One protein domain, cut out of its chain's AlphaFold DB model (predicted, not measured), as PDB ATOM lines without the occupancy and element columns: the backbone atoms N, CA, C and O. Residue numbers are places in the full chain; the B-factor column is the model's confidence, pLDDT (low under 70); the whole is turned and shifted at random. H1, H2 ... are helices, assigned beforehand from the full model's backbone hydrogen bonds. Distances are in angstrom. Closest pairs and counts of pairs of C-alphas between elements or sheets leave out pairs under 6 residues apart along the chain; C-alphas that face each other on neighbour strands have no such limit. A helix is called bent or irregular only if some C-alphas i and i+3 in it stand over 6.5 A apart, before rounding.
ATOM      1  N   ASP A 139     208.496 250.460 216.944       90.44
ATOM      2  CA  ASP A 139     208.765 251.876 216.645       90.44
ATOM      3  C   ASP A 139     210.241 252.123 216.296       90.44
ATOM      4  O   ASP A 139     210.554 252.911 215.410       90.44
ATOM      5  N   LEU A 140     211.158 251.439 216.988       91.81
ATOM      6  CA  LEU A 140     212.589 251.586 216.742       91.81
ATOM      7  C   LEU A 140     212.999 250.898 215.433       91.81
ATOM      8  O   LEU A 140     213.795 251.445 214.676       91.81
ATOM      9  N   ALA A 141     212.435 249.725 215.141       88.62
ATOM     10  CA  ALA A 141     212.673 249.041 213.871       88.62
ATOM     11  C   ALA A 141     212.154 249.855 212.668       88.62
ATOM     12  O   ALA A 141     212.833 249.937 211.647       88.62
ATOM     13  N   GLU A 142     210.991 250.502 212.799       88.81
ATOM     14  CA  GLU A 142     210.449 251.410 211.778       88.81
ATOM     15  C   GLU A 142     211.359 252.626 211.553       88.81
ATOM     16  O   GLU A 142     211.619 252.990 210.407       88.81
ATOM     17  N   GLN A 143     211.900 253.219 212.622       91.50
ATOM     18  CA  GLN A 143     212.852 254.332 212.513       91.50
ATOM     19  C   GLN A 143     214.144 253.929 211.796       91.50
ATOM     20  O   GLN A 143     214.616 254.674 210.940       91.50
ATOM     21  N   ILE A 144     214.690 252.742 212.092       90.56
ATOM     22  CA  ILE A 144     215.863 252.197 211.388       90.56
ATOM     23  C   ILE A 144     215.580 252.085 209.883       90.56
ATOM     24  O   ILE A 144     216.379 252.561 209.081       90.56
ATOM     25  N   ASN A 145     214.439 251.505 209.494       87.56
ATOM     26  CA  ASN A 145     214.061 251.381 208.081       87.56
ATOM     27  C   ASN A 145     213.938 252.753 207.405       87.56
ATOM     28  O   ASN A 145     214.490 252.964 206.327       87.56
ATOM     29  N   TRP A 146     213.265 253.704 208.057       89.75
ATOM     30  CA  TRP A 146     213.079 255.046 207.510       89.75
ATOM     31  C   TRP A 146     214.407 255.779 207.275       89.75
ATOM     32  O   TRP A 146     214.568 256.422 206.237       89.75
ATOM     33  N   LEU A 147     215.375 255.672 208.193       89.25
ATOM     34  CA  LEU A 147     216.700 256.288 208.034       89.25
ATOM     35  C   LEU A 147     217.435 255.776 206.788       89.25
ATOM     36  O   LEU A 147     218.091 256.557 206.097       89.25
ATOM     37  N   LEU A 148     217.296 254.484 206.488       84.81
ATOM     38  CA  LEU A 148     217.915 253.847 205.325       84.81
ATOM     39  C   LEU A 148     217.202 254.230 204.024       84.81
ATOM     40  O   LEU A 148     217.848 254.628 203.057       84.81
ATOM     41  N   GLU A 149     215.869 254.177 204.004       87.69
ATOM     42  CA  GLU A 149     215.062 254.541 202.829       87.69
ATOM     43  C   GLU A 149     215.210 256.020 202.455       87.69
ATOM     44  O   GLU A 149     215.254 256.375 201.277       87.69
ATOM     45  N   SER A 150     215.318 256.888 203.462       89.38
ATOM     46  CA  SER A 150     215.529 258.326 203.277       89.38
ATOM     47  C   SER A 150     216.990 258.710 203.027       89.38
ATOM     48  O   SER A 150     217.268 259.894 202.833       89.38
ATOM     49  N   GLN A 151     217.913 257.738 203.011       86.62
ATOM     50  CA  GLN A 151     219.359 257.940 202.842       86.62
ATOM     51  C   GLN A 151     219.972 258.903 203.872       86.62
ATOM     52  O   GLN A 151     221.000 259.528 203.610       86.62
ATOM     53  N   GLN A 152     219.365 259.029 205.058       87.06
ATOM     54  CA  GLN A 152     219.978 259.767 206.167       87.06
ATOM     55  C   GLN A 152     221.219 259.051 206.702       87.06
ATOM     56  O   GLN A 152     222.117 259.696 207.241       87.06
ATOM     57  N   ILE A 153     221.277 257.730 206.518       84.56
ATOM     58  CA  ILE A 153     222.442 256.888 206.782       84.56
ATOM     59  C   ILE A 153     222.644 255.962 205.581       84.56
ATOM     60  O   ILE A 153     221.675 255.459 205.013       84.56
ATOM     61  N   ILE A 154     223.902 255.731 205.202       80.25
ATOM     62  CA  ILE A 154     224.286 254.859 204.086       80.25
ATOM     63  C   ILE A 154     225.068 253.671 204.650       80.25
ATOM     64  O   ILE A 154     226.033 253.870 205.384       80.25
ATOM     65  N   LEU A 155     224.665 252.444 204.306       79.38
ATOM     66  CA  LEU A 155     225.400 251.231 204.672       79.38
ATOM     67  C   LEU A 155     226.623 251.026 203.745       79.38
ATOM     68  O   LEU A 155     226.521 251.309 202.548       79.38
ATOM     69  N   PRO A 156     227.772 250.541 204.262       74.88
ATOM     70  CA  PRO A 156     228.006 250.133 205.650       74.88
ATOM     71  C   PRO A 156     228.290 251.341 206.558       74.88
ATOM     72  O   PRO A 156     229.284 252.045 206.391       74.88
ATOM     73  N   ALA A 157     227.412 251.553 207.537       78.62
ATOM     74  CA  ALA A 157     227.610 252.511 208.615       78.62
ATOM     75  C   ALA A 157     228.115 251.761 209.848       78.62
ATOM     76  O   ALA A 157     227.725 250.613 210.091       78.62
ATOM     77  N   ASP A 158     228.959 252.407 210.646       81.19
ATOM     78  CA  ASP A 158     229.309 251.871 211.953       81.19
ATOM     79  C   ASP A 158     228.130 252.000 212.937       81.19
ATOM     80  O   ASP A 158     227.168 252.759 212.752       81.19
ATOM     81  N   ARG A 159     228.199 251.207 214.004       84.06
ATOM     82  CA  ARG A 159     227.168 251.153 215.039       84.06
ATOM     83  C   ARG A 159     226.948 252.496 215.743       84.06
ATOM     84  O   ARG A 159     225.802 252.814 216.065       84.06
ATOM     85  N   ASP A 160     228.002 253.263 215.992       85.44
ATOM     86  CA  ASP A 160     227.911 254.520 216.738       85.44
ATOM     87  C   ASP A 160     227.200 255.592 215.906       85.44
ATOM     88  O   ASP A 160     226.314 256.284 216.411       85.44
ATOM     89  N   SER A 161     227.478 255.639 214.603       85.88
ATOM     90  CA  SER A 161     226.786 256.480 213.625       85.88
ATOM     91  C   SER A 161     225.272 256.221 213.617       85.88
ATOM     92  O   SER A 161     224.479 257.165 213.609       85.88
ATOM     93  N   MET A 162     224.849 254.952 213.699       87.88
ATOM     94  CA  MET A 162     223.429 254.587 213.816       87.88
ATOM     95  C   MET A 162     222.816 255.022 215.154       87.88
ATOM     96  O   MET A 162     221.701 255.544 215.179       87.88
ATOM     97  N   LEU A 163     223.521 254.814 216.271       90.19
ATOM     98  CA  LEU A 163     223.022 255.163 217.606       90.19
ATOM     99  C   LEU A 163     222.805 256.671 217.768       90.19
ATOM    100  O   LEU A 163     221.777 257.076 218.316       90.19
ATOM    101  N   VAL A 164     223.735 257.490 217.266       89.62
ATOM    102  CA  VAL A 164     223.637 258.959 217.310       89.62
ATOM    103  C   VAL A 164     222.416 259.444 216.531       89.62
ATOM    104  O   VAL A 164     221.624 260.230 217.051       89.62
ATOM    105  N   ALA A 165     222.218 258.941 215.311       90.31
ATOM    106  CA  ALA A 165     221.081 259.319 214.475       90.31
ATOM    107  C   ALA A 165     219.725 258.885 215.060       90.31
ATOM    108  O   ALA A 165     218.717 259.558 214.858       90.31
ATOM    109  N   LEU A 166     219.701 257.780 215.811       91.38
ATOM    110  CA  LEU A 166     218.511 257.273 216.500       91.38
ATOM    111  C   LEU A 166     218.278 257.915 217.877       91.38
ATOM    112  O   LEU A 166     217.299 257.572 218.538       91.38
ATOM    113  N   HIS A 167     219.158 258.819 218.324       91.19
ATOM    114  CA  HIS A 167     219.132 259.410 219.667       91.19
ATOM    115  C   HIS A 167     219.142 258.349 220.790       91.19
ATOM    116  O   HIS A 167     218.375 258.425 221.751       91.19
ATOM    117  N   LEU A 168     219.990 257.324 220.637       90.31
ATOM    118  CA  LEU A 168     220.163 256.202 221.573       90.31
ATOM    119  C   LEU A 168     221.565 256.180 222.213       90.31
ATOM    120  O   LEU A 168     222.094 255.115 222.533       90.31
ATOM    121  N   ASP A 169     222.176 257.349 222.389       83.88
ATOM    122  CA  ASP A 169     223.521 257.550 222.942       83.88
ATOM    123  C   ASP A 169     223.557 257.618 224.484       83.88
ATOM    124  O   ASP A 169     224.591 257.916 225.079       83.88
ATOM    125  N   ASP A 170     222.463 257.249 225.157       80.00
ATOM    126  CA  ASP A 170     222.328 257.215 226.622       80.00
ATOM    127  C   ASP A 170     223.153 256.105 227.324       80.00
ATOM    128  O   ASP A 170     223.040 255.885 228.533       80.00
ATOM    129  N   GLY A 171     224.016 255.404 226.585       79.62
ATOM    130  CA  GLY A 171     224.900 254.359 227.090       79.62
ATOM    131  C   GLY A 171     224.309 252.953 226.959       79.62
ATOM    132  O   GLY A 171     224.002 252.484 225.866       79.62
ATOM    133  N   LEU A 172     224.229 252.210 228.070       84.25
ATOM    134  CA  LEU A 172     223.920 250.771 228.044       84.25
ATOM    135  C   LEU A 172     222.476 250.454 227.623       84.25
ATOM    136  O   LEU A 172     222.228 249.395 227.037       84.25
ATOM    137  N   GLU A 173     221.522 251.330 227.938       86.94
ATOM    138  CA  GLU A 173     220.106 251.095 227.651       86.94
ATOM    139  C   GLU A 173     219.803 251.243 226.158       86.94
ATOM    140  O   GLU A 173     219.278 250.302 225.552       86.94
ATOM    141  N   GLY A 174     220.198 252.356 225.541       88.06
ATOM    142  CA  GLY A 174     220.067 252.619 224.112       88.06
ATOM    143  C   GLY A 174     220.749 251.551 223.273       88.06
ATOM    144  O   GLY A 174     220.132 250.986 222.369       88.06
ATOM    145  N   GLN A 175     221.956 251.131 223.664       88.56
ATOM    146  CA  GLN A 175     222.644 250.000 223.041       88.56
ATOM    147  C   GLN A 175     221.846 248.690 223.121       88.56
ATOM    148  O   GLN A 175     221.755 247.950 222.136       88.56
ATOM    149  N   ALA A 176     221.261 248.376 224.280       89.62
ATOM    150  CA  ALA A 176     220.463 247.165 224.453       89.62
ATOM    151  C   ALA A 176     219.144 247.215 223.666       89.62
ATOM    152  O   ALA A 176     218.704 246.183 223.150       89.62
ATOM    153  N   ARG A 177     218.516 248.393 223.568       92.12
ATOM    154  CA  ARG A 177     217.311 248.630 222.756       92.12
ATOM    155  C   ARG A 177     217.617 248.495 221.266       92.12
ATOM    156  O   ARG A 177     216.930 247.741 220.585       92.12
ATOM    157  N   PHE A 178     218.687 249.130 220.796       92.62
ATOM    158  CA  PHE A 178     219.143 249.050 219.411       92.62
ATOM    159  C   PHE A 178     219.445 247.608 218.992       92.62
ATOM    160  O   PHE A 178     218.838 247.096 218.053       92.62
ATOM    161  N   ARG A 179     220.287 246.896 219.755       91.44
ATOM    162  CA  ARG A 179     220.609 245.489 219.464       91.44
ATOM    163  C   ARG A 179     219.368 244.594 219.480       91.44
ATOM    164  O   ARG A 179     219.267 243.680 218.669       91.44
ATOM    165  N   ARG A 180     218.404 244.847 220.373       92.69
ATOM    166  CA  ARG A 180     217.133 244.109 220.385       92.69
ATOM    167  C   ARG A 180     216.338 244.339 219.099       92.69
ATOM    168  O   ARG A 180     215.911 243.359 218.495       92.69
ATOM    169  N   ALA A 181     216.169 245.592 218.678       92.50
ATOM    170  CA  ALA A 181     215.465 245.923 217.440       92.50
ATOM    171  C   ALA A 181     216.125 245.267 216.216       92.50
ATOM    172  O   ALA A 181     215.425 244.631 215.431       92.50
ATOM    173  N   LEU A 182     217.457 245.319 216.119       92.25
ATOM    174  CA  LEU A 182     218.219 244.666 215.050       92.25
ATOM    175  C   LEU A 182     218.027 243.145 215.014       92.25
ATOM    176  O   LEU A 182     217.803 242.581 213.949       92.25
ATOM    177  N   VAL A 183     218.076 242.467 216.168       93.00
ATOM    178  CA  VAL A 183     217.854 241.011 216.236       93.00
ATOM    179  C   VAL A 183     216.446 240.641 215.759       93.00
ATOM    180  O   VAL A 183     216.289 239.672 215.018       93.00
ATOM    181  N   HIS A 184     215.422 241.402 216.152       91.62
ATOM    182  CA  HIS A 184     214.047 241.154 215.699       91.62
ATOM    183  C   HIS A 184     213.857 241.460 214.209       91.62
ATOM    184  O   HIS A 184     213.195 240.690 213.517       91.62
ATOM    185  N   GLN A 185     214.453 242.537 213.694       90.00
ATOM    186  CA  GLN A 185     214.424 242.864 212.265       90.00
ATOM    187  C   GLN A 185     215.116 241.773 211.433       90.00
ATOM    188  O   GLN A 185     214.573 241.321 210.429       90.00
ATOM    189  N   ALA A 186     216.271 241.285 211.886       90.81
ATOM    190  CA  ALA A 186     216.972 240.199 211.216       90.81
ATOM    191  C   ALA A 186     216.162 238.891 211.241       90.81
ATOM    192  O   ALA A 186     216.068 238.196 210.233       90.81
ATOM    193  N   ALA A 187     215.501 238.590 212.364       90.94
ATOM    194  CA  ALA A 187     214.590 237.453 212.473       90.94
ATOM    195  C   ALA A 187     213.415 237.543 211.487       90.94
ATOM    196  O   ALA A 187     213.045 236.543 210.878       90.94
ATOM    197  N   LEU A 188     212.836 238.732 211.326       87.50
ATOM    198  CA  LEU A 188     211.752 238.998 210.380       87.50
ATOM    199  C   LEU A 188     212.177 238.806 208.921       87.50
ATOM    200  O   LEU A 188     211.435 238.192 208.150       87.50
ATOM    201  N   SER A 189     213.365 239.298 208.574       86.44
ATOM    202  CA  SER A 189     213.947 239.174 207.236       86.44
ATOM    203  C   SER A 189     214.180 237.707 206.860       86.44
ATOM    204  O   SER A 189     213.690 237.250 205.831       86.44
ATOM    205  N   GLU A 190     214.798 236.914 207.744       85.50
ATOM    206  CA  GLU A 190     215.036 235.478 207.505       85.50
ATOM    207  C   GLU A 190     213.748 234.661 207.336       85.50
ATOM    208  O   GLU A 190     213.727 233.633 206.662       85.50
ATOM    209  N   LEU A 191     212.652 235.108 207.950       82.12
ATOM    210  CA  LEU A 191     211.348 234.461 207.820       82.12
ATOM    211  C   LEU A 191     210.577 234.907 206.570       82.12
ATOM    212  O   LEU A 191     209.436 234.478 206.387       82.12
ATOM    213  N   GLY A 192     211.161 235.771 205.733       79.94
ATOM    214  CA  GLY A 192     210.521 236.323 204.540       79.94
ATOM    215  C   GLY A 192     209.324 237.222 204.855       79.94
ATOM    216  O   GLY A 192     208.450 237.398 204.011       79.94
ATOM    217  N   VAL A 193     209.244 237.754 206.080       78.88
ATOM    218  CA  VAL A 193     208.162 238.663 206.491       78.88
ATOM    219  C   VAL A 193     208.440 240.085 206.008       78.88
ATOM    220  O   VAL A 193     207.508 240.844 205.751       78.88
ATOM    221  N   THR A 194     209.716 240.443 205.874       73.31
ATOM    222  CA  THR A 194     210.168 241.712 205.306       73.31
ATOM    223  C   THR A 194     211.019 241.441 204.074       73.31
ATOM    224  O   THR A 194     211.848 240.536 204.085       73.31
ATOM    225  N   GLU A 195     210.846 242.247 203.027       68.69
ATOM    226  CA  GLU A 195     211.668 242.168 201.807       68.69
ATOM    227  C   GLU A 195     213.061 242.792 201.992       68.69
ATOM    228  O   GLU A 195     213.948 242.606 201.164       68.69
ATOM    229  N   THR A 196     213.269 243.533 203.083       68.62
ATOM    230  CA  THR A 196     214.535 244.199 203.379       68.62
ATOM    231  C   THR A 196     215.586 243.223 203.898       68.62
ATOM    232  O   THR A 196     215.305 242.347 204.725       68.62
ATOM    233  N   ALA A 197     216.819 243.402 203.418       73.19
ATOM    234  CA  ALA A 197     217.986 242.688 203.912       73.19
ATOM    235  C   ALA A 197     218.230 243.000 205.405       73.19
ATOM    236  O   ALA A 197     217.886 244.087 205.883       73.19
ATOM    237  N   PRO A 198     218.802 242.056 206.172       79.62
ATOM    238  CA  PRO A 198     219.038 242.255 207.594       79.62
ATOM    239  C   PRO A 198     220.167 243.272 207.820       79.62
ATOM    240  O   PRO A 198     221.345 242.925 207.765       79.62
ATOM    241  N   VAL A 199     219.791 244.505 208.178       82.06
ATOM    242  CA  VAL A 199     220.708 245.616 208.518       82.06
ATOM    243  C   VAL A 199     221.774 245.183 209.522       82.06
ATOM    244  O   VAL A 199     222.927 245.576 209.422       82.06
ATOM    245  N   ALA A 200     221.403 244.317 210.467       80.00
ATOM    246  CA  ALA A 200     222.283 243.807 211.510       80.00
ATOM    247  C   ALA A 200     223.584 243.153 211.004       80.00
ATOM    248  O   ALA A 200     224.567 243.150 211.740       80.00
ATOM    249  N   LEU A 201     223.595 242.591 209.787       77.44
ATOM    250  CA  LEU A 201     224.802 242.005 209.193       77.44
ATOM    251  C   LEU A 201     225.717 243.048 208.545       77.44
ATOM    252  O   LEU A 201     226.921 242.839 208.497       77.44
ATOM    253  N   GLU A 202     225.160 244.151 208.055       79.44
ATOM    254  CA  GLU A 202     225.894 245.190 207.319       79.44
ATOM    255  C   GLU A 202     226.516 246.248 208.238       79.44
ATOM    256  O   GLU A 202     227.308 247.080 207.792       79.44
ATOM    257  N   LEU A 203     226.183 246.203 209.529       75.94
ATOM    258  CA  LEU A 203     226.805 247.036 210.546       75.94
ATOM    259  C   LEU A 203     228.175 246.469 210.906       75.94
ATOM    260  O   LEU A 203     228.295 245.404 211.515       75.94
ATOM    261  N   THR A 204     229.216 247.215 210.562       69.69
ATOM    262  CA  THR A 204     230.579 246.888 210.972       69.69
ATOM    263  C   THR A 204     230.842 247.448 212.364       69.69
ATOM    264  O   THR A 204     230.709 248.654 212.583       69.69
ATOM    265  N   GLU A 205     231.260 246.600 213.306       64.38
ATOM    266  CA  GLU A 205     231.905 247.099 214.522       64.38
ATOM    267  C   GLU A 205     233.359 247.461 214.185       64.38
ATOM    268  O   GLU A 205     234.202 246.606 213.916       64.38
ATOM    269  N   THR A 206     233.674 248.755 214.203       51.06
ATOM    270  CA  THR A 206     235.055 249.249 214.279       51.06
ATOM    271  C   THR A 206     235.497 249.253 215.738       51.06
ATOM    272  O   THR A 206     235.700 250.303 216.337       51.06
ATOM    273  N   SER A 207     235.609 248.073 216.342       43.56
ATOM    274  CA  SER A 207     236.188 247.920 217.677       43.56
ATOM    275  C   SER A 207     237.659 247.544 217.518       43.56
ATOM    276  O   SER A 207     238.002 246.445 217.095       43.56
ATOM    277  N   ALA A 208     238.549 248.500 217.785       42.00
ATOM    278  CA  ALA A 208     239.995 248.271 217.795       42.00
ATOM    279  C   ALA A 208     240.492 247.671 219.129       42.00
ATOM    280  O   ALA A 208     241.664 247.318 219.234       42.00
ATOM    281  N   ASP A 209     239.615 247.533 220.133       36.72
ATOM    282  CA  ASP A 209     240.013 247.358 221.538       36.72
ATOM    283  C   ASP A 209     239.578 246.025 222.176       36.72
ATOM    284  O   ASP A 209     239.796 245.812 223.372       36.72
ATOM    285  N   ILE A 210     239.021 245.086 221.404       39.09
ATOM    286  CA  ILE A 210     238.764 243.716 221.873       39.09
ATOM    287  C   ILE A 210     239.777 242.771 221.209       39.09
ATOM    288  O   ILE A 210     239.715 242.545 219.998       39.09
ATOM    289  N   PRO A 211     240.726 242.186 221.969       36.62
ATOM    290  CA  PRO A 211     241.666 241.212 221.430       36.62
ATOM    291  C   PRO A 211     240.904 240.026 220.822       36.62
ATOM    292  O   PRO A 211     240.258 239.270 221.546       36.62
ATOM    293  N   GLY A 212     240.983 239.873 219.499       46.72
ATOM    294  CA  GLY A 212     240.314 238.802 218.752       46.72
ATOM    295  C   GLY A 212     239.113 239.235 217.907       46.72
ATOM    296  O   GLY A 212     238.555 238.384 217.219       46.72
ATOM    297  N   GLU A 213     238.722 240.514 217.909       53.19
ATOM    298  CA  GLU A 213     237.729 241.018 216.952       53.19
ATOM    299  C   GLU A 213     238.388 241.292 215.597       53.19
ATOM    300  O   GLU A 213     239.263 242.140 215.430       53.19
ATOM    301  N   GLU A 214     238.006 240.476 214.622       60.56
ATOM    302  CA  GLU A 214     238.550 240.480 213.272       60.56
ATOM    303  C   GLU A 214     237.940 241.644 212.485       60.56
ATOM    304  O   GLU A 214     236.741 241.666 212.197       60.56
ATOM    305  N   HIS A 215     238.774 242.631 212.153       62.62
ATOM    306  CA  HIS A 215     238.368 243.836 211.434       62.62
ATOM    307  C   HIS A 215     237.495 243.525 210.204       62.62
ATOM    308  O   HIS A 215     237.905 242.790 209.304       62.62
ATOM    309  N   GLY A 216     236.310 244.142 210.141       69.44
ATOM    310  CA  GLY A 216     235.414 244.083 208.979       69.44
ATOM    311  C   GLY A 216     234.383 242.948 208.981       69.44
ATOM    312  O   GLY A 216     233.723 242.752 207.960       69.44
ATOM    313  N   LEU A 217     234.230 242.216 210.090       77.56
ATOM    314  CA  LEU A 217     233.165 241.227 210.284       77.56
ATOM    315  C   LEU A 217     232.036 241.756 211.196       77.56
ATOM    316  O   LEU A 217     232.285 242.628 212.030       77.56
ATOM    317  N   PRO A 218     230.797 241.240 211.060       78.69
ATOM    318  CA  PRO A 218     229.681 241.624 211.923       78.69
ATOM    319  C   PRO A 218     229.827 241.069 213.347       78.69
ATOM    320  O   PRO A 218     230.526 240.076 213.584       78.69
ATOM    321  N   GLU A 219     229.090 241.651 214.300       83.25
ATOM    322  CA  GLU A 219     229.092 241.184 215.691       83.25
ATOM    323  C   GLU A 219     228.766 239.686 215.804       83.25
ATOM    324  O   GLU A 219     227.790 239.207 215.218       83.25
ATOM    325  N   SER A 220     229.491 238.970 216.674       85.19
ATOM    326  CA  SER A 220     229.313 237.531 216.979       85.19
ATOM    327  C   SER A 220     227.859 237.089 217.232       85.19
ATOM    328  O   SER A 220     227.478 235.956 216.948       85.19
ATOM    329  N   THR A 221     227.010 237.992 217.728       87.94
ATOM    330  CA  THR A 221     225.600 237.713 218.054       87.94
ATOM    331  C   THR A 221     224.715 237.510 216.812       87.94
ATOM    332  O   THR A 221     223.630 236.940 216.938       87.94
ATOM    333  N   PHE A 222     225.157 237.921 215.619       90.31
ATOM    334  CA  PHE A 222     224.381 237.832 214.371       90.31
ATOM    335  C   PHE A 222     224.809 236.692 213.434       90.31
ATOM    336  O   PHE A 222     224.179 236.474 212.404       90.31
ATOM    337  N   TRP A 223     225.824 235.905 213.794       89.38
ATOM    338  CA  TRP A 223     226.417 234.878 212.918       89.38
ATOM    339  C   TRP A 223     225.483 233.716 212.589       89.38
ATOM    340  O   TRP A 223     225.632 233.062 211.557       89.38
ATOM    341  N   TRP A 224     224.460 233.506 213.413       92.62
ATOM    342  CA  TRP A 224     223.408 232.534 213.134       92.62
ATOM    343  C   TRP A 224     222.635 232.855 211.842       92.62
ATOM    344  O   TRP A 224     222.094 231.931 211.241       92.62
ATOM    345  N   LEU A 225     222.628 234.115 211.376       91.69
ATOM    346  CA  LEU A 225     222.077 234.523 210.071       91.69
ATOM    347  C   LEU A 225     222.880 233.969 208.882       91.69
ATOM    348  O   LEU A 225     222.391 233.925 207.757       91.69
ATOM    349  N   LEU A 226     224.124 233.551 209.129       89.62
ATOM    350  CA  LEU A 226     224.983 232.844 208.179       89.62
ATOM    351  C   LEU A 226     224.957 231.323 208.411       89.62
ATOM    352  O   LEU A 226     225.697 230.585 207.767       89.62
ATOM    353  N   GLY A 227     224.142 230.840 209.356       91.19
ATOM    354  CA  GLY A 227     224.129 229.439 209.776       91.19
ATOM    355  C   GLY A 227     225.373 229.011 210.562       91.19
ATOM    356  O   GLY A 227     225.619 227.812 210.689       91.19
ATOM    357  N   LEU A 228     226.148 229.962 211.092       91.69
ATOM    358  CA  LEU A 228     227.410 229.711 211.785       91.69
ATOM    359  C   LEU A 228     227.300 230.004 213.286       91.69
ATOM    360  O   LEU A 228     226.588 230.914 213.711       91.69
ATOM    361  N   ALA A 229     228.036 229.235 214.090       92.25
ATOM    362  CA  ALA A 229     228.297 229.572 215.486       92.25
ATOM    363  C   ALA A 229     229.378 230.659 215.590       92.25
ATOM    364  O   ALA A 229     230.187 230.839 214.676       92.25
ATOM    365  N   HIS A 230     229.426 231.347 216.729       90.25
ATOM    366  CA  HIS A 230     230.420 232.392 216.992       90.25
ATOM    367  C   HIS A 230     231.869 231.884 216.984       90.25
ATOM    368  O   HIS A 230     232.784 232.665 216.746       90.25
ATOM    369  N   ASP A 231     232.080 230.598 217.258       90.62
ATOM    370  CA  ASP A 231     233.391 229.951 217.318       90.62
ATOM    371  C   ASP A 231     233.760 229.197 216.032       90.62
ATOM    372  O   ASP A 231     234.737 228.449 216.010       90.62
ATOM    373  N   ALA A 232     233.000 229.386 214.949       90.00
ATOM    374  CA  ALA A 232     233.365 228.838 213.649       90.00
ATOM    375  C   ALA A 232     234.763 229.343 213.208       90.00
ATOM    376  O   ALA A 232     235.120 230.488 213.490       90.00
ATOM    377  N   PRO A 233     235.565 228.545 212.479       89.44
ATOM    378  CA  PRO A 233     236.847 228.991 211.927       89.44
ATOM    379  C   PRO A 233     236.743 230.300 211.133       89.44
ATOM    380  O   PRO A 233     235.771 230.514 210.400       89.44
ATOM    381  N   ILE A 234     237.748 231.173 211.251       84.00
ATOM    382  CA  ILE A 234     237.741 232.508 210.625       84.00
ATOM    383  C   ILE A 234     237.596 232.447 209.096       84.00
ATOM    384  O   ILE A 234     236.951 233.291 208.471       84.00
ATOM    385  N   GLU A 235     238.134 231.410 208.468       87.94
ATOM    386  CA  GLU A 235     238.070 231.219 207.023       87.94
ATOM    387  C   GLU A 235     236.631 230.972 206.562       87.94
ATOM    388  O   GLU A 235     236.173 231.591 205.598       87.94
ATOM    389  N   LEU A 236     235.892 230.120 207.285       89.25
ATOM    390  CA  LEU A 236     234.472 229.867 207.018       89.25
ATOM    391  C   LEU A 236     233.649 231.131 207.242       89.25
ATOM    392  O   LEU A 236     232.792 231.480 206.432       89.25
ATOM    393  N   ARG A 237     233.975 231.839 208.319       86.69
ATOM    394  CA  ARG A 237     233.327 233.073 208.729       86.69
ATOM    395  C   ARG A 237     233.448 234.180 207.674       86.69
ATOM    396  O   ARG A 237     232.449 234.757 207.244       86.69
ATOM    397  N   THR A 238     234.658 234.396 207.172       85.38
ATOM    398  CA  THR A 238     234.961 235.371 206.114       85.38
ATOM    399  C   THR A 238     234.341 234.971 204.777       85.38
ATOM    400  O   THR A 238     233.864 235.825 204.031       85.38
ATOM    401  N   THR A 239     234.354 233.675 204.456       89.12
ATOM    402  CA  THR A 239     233.780 233.160 203.205       89.12
ATOM    403  C   THR A 239     232.273 233.371 203.170       89.12
ATOM    404  O   THR A 239     231.761 233.898 202.185       89.12
ATOM    405  N   ALA A 240     231.577 233.028 204.258       87.88
ATOM    406  CA  ALA A 240     230.140 233.247 204.372       87.88
ATOM    407  C   ALA A 240     229.786 234.736 204.251       87.88
ATOM    408  O   ALA A 240     228.858 235.085 203.523       87.88
ATOM    409  N   TRP A 241     230.573 235.612 204.885       85.38
ATOM    410  CA  TRP A 241     230.364 237.057 204.813       85.38
ATOM    411  C   TRP A 241     230.499 237.616 203.391       85.38
ATOM    412  O   TRP A 241     229.634 238.348 202.934       85.38
ATOM    413  N   LYS A 242     231.533 237.208 202.648       83.38
ATOM    414  CA  LYS A 242     231.766 237.666 201.264       83.38
ATOM    415  C   LYS A 242     230.751 237.145 200.243       83.38
ATOM    416  O   LYS A 242     230.745 237.621 199.113       83.38
ATOM    417  N   SER A 243     229.992 236.109 200.595       80.12
ATOM    418  CA  SER A 243     229.032 235.458 199.696       80.12
ATOM    419  C   SER A 243     227.611 236.026 199.772       80.12
ATOM    420  O   SER A 243     226.759 235.593 198.995       80.12
ATOM    421  N   ARG A 244     227.360 236.949 200.707       70.88
ATOM    422  CA  ARG A 244     226.130 237.748 200.804       70.88
ATOM    423  C   ARG A 244     226.189 238.922 199.832       70.88
ATOM    424  O   ARG A 244     225.113 239.227 199.277       70.88
TER     425      ARG A 244
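AT A GLANCE: This is residues 139 to 244 of the 244 residues of an uncharacterized protein of Ponticaulis sp (UniProt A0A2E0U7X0). A long helix, H3, crosses the domain, with H1 packed crosswise on residues 178 to 185 of H3, H2 beside the first part of H3 and H5 running alongside its later part. The very short H4 sits near the middle of the domain, H1 and H6 lie at opposite ends of its longest axis, and a long loop, residues 203 to 219, runs from H4 to H5. The printed part has 106 residues with six named helices, H1 to H6 in order along the chain, and no named strand; the class is all helix. The whole is compact, with a radius of gyration of the C-alphas of 13.8 A, and spans 36 by 34 by 23 A.

IN THESE COORDINATES: The longest helix is H3, residues 172 to 190, measuring 27.1 A from C-alpha 172 at (223.920, 250.771, 228.044) to C-alpha 190 at (215.036, 235.478, 207.505). Before it come H1, residues 139 to 149, 15.4 A from first to last C-alpha and beginning with C-alpha 139 at (208.765, 251.876, 216.645), and H2, residues 159 to 165, 10.2 A long. After H3 comes H4, residues 199 to 202, 5.3 A long. H5, residues 220 to 226, measures 10.9 A and is irregular, with C-alphas 221 and 224 standing 7.5 A apart. H6, residues 234 to 242, is 12.2 A long and ends with C-alpha 242 at (231.766, 237.666, 201.264).

HOW THE PARTS SIT: H3 is the hub and touches four other helices. H1 touches residues 178 to 185 of H3, the closest C-alphas being those of Ala 141 and Ala 181, 5.5 A apart. Their lines stand at a steep tilt of 69.8 degrees, only just short of about perpendicular, and they run the same way. H2 only just touches H3, with 3 pairs of C-alphas within 8 A, the closest those of Leu 163 and Phe 178 at 7.5 A, and the two are about perpendicular at 76 degrees. H1 and H2 are near each other, with 6 pairs of C-alphas within 10 A. H4 touches residues 182 to 186 of H3, and the closest C-alphas, of Leu 182 and Ala 200, are 5.5 A apart. H5 only just touches H3, with 3 pairs of C-alphas within 8 A, the closest those of Val 183 and Phe 222 at 7.5 A; the two run the same way at a shallow tilt of 7 degrees. The helix packing is mostly crossed, meaning that helices in touch mostly stand at more than a shallow tilt, but only just: 1 of 3 pairs is shallow. H4 and H5 are close but not clearly touching, the C-alphas of Leu 201 and Phe 222 being closest at 6.7 A. H6 touches no helix; it is close to H5 but not clearly touching, the closest C-alphas being those of Leu 226 and Ala 240 at 6.4 A, at a steep tilt of 61 degrees, the same way. Among the pairs that stay apart are H3 and H6, and H1 and H5. In H1, H2, H3 and H6 every O i to N i+4 pair is within hydrogen-bond range; H5 has 0 of 3 such pairs but 2 of 4 O i to N i+3 pairs within range, and H4 is too short for an O i to N i+4 pair.

THE WHOLE: The two C-alphas farthest apart are those of Ser 150 and Pro 233, at 37.3 A. The printed part has no cut and ends at Arg 244, the chain's last residue. The link from H4 to H5, 17 residues, is long, and the other four links are short. The mean pLDDT of the printed part is 81.8, and residues 195 to 196 and 204 to 216 are under 70.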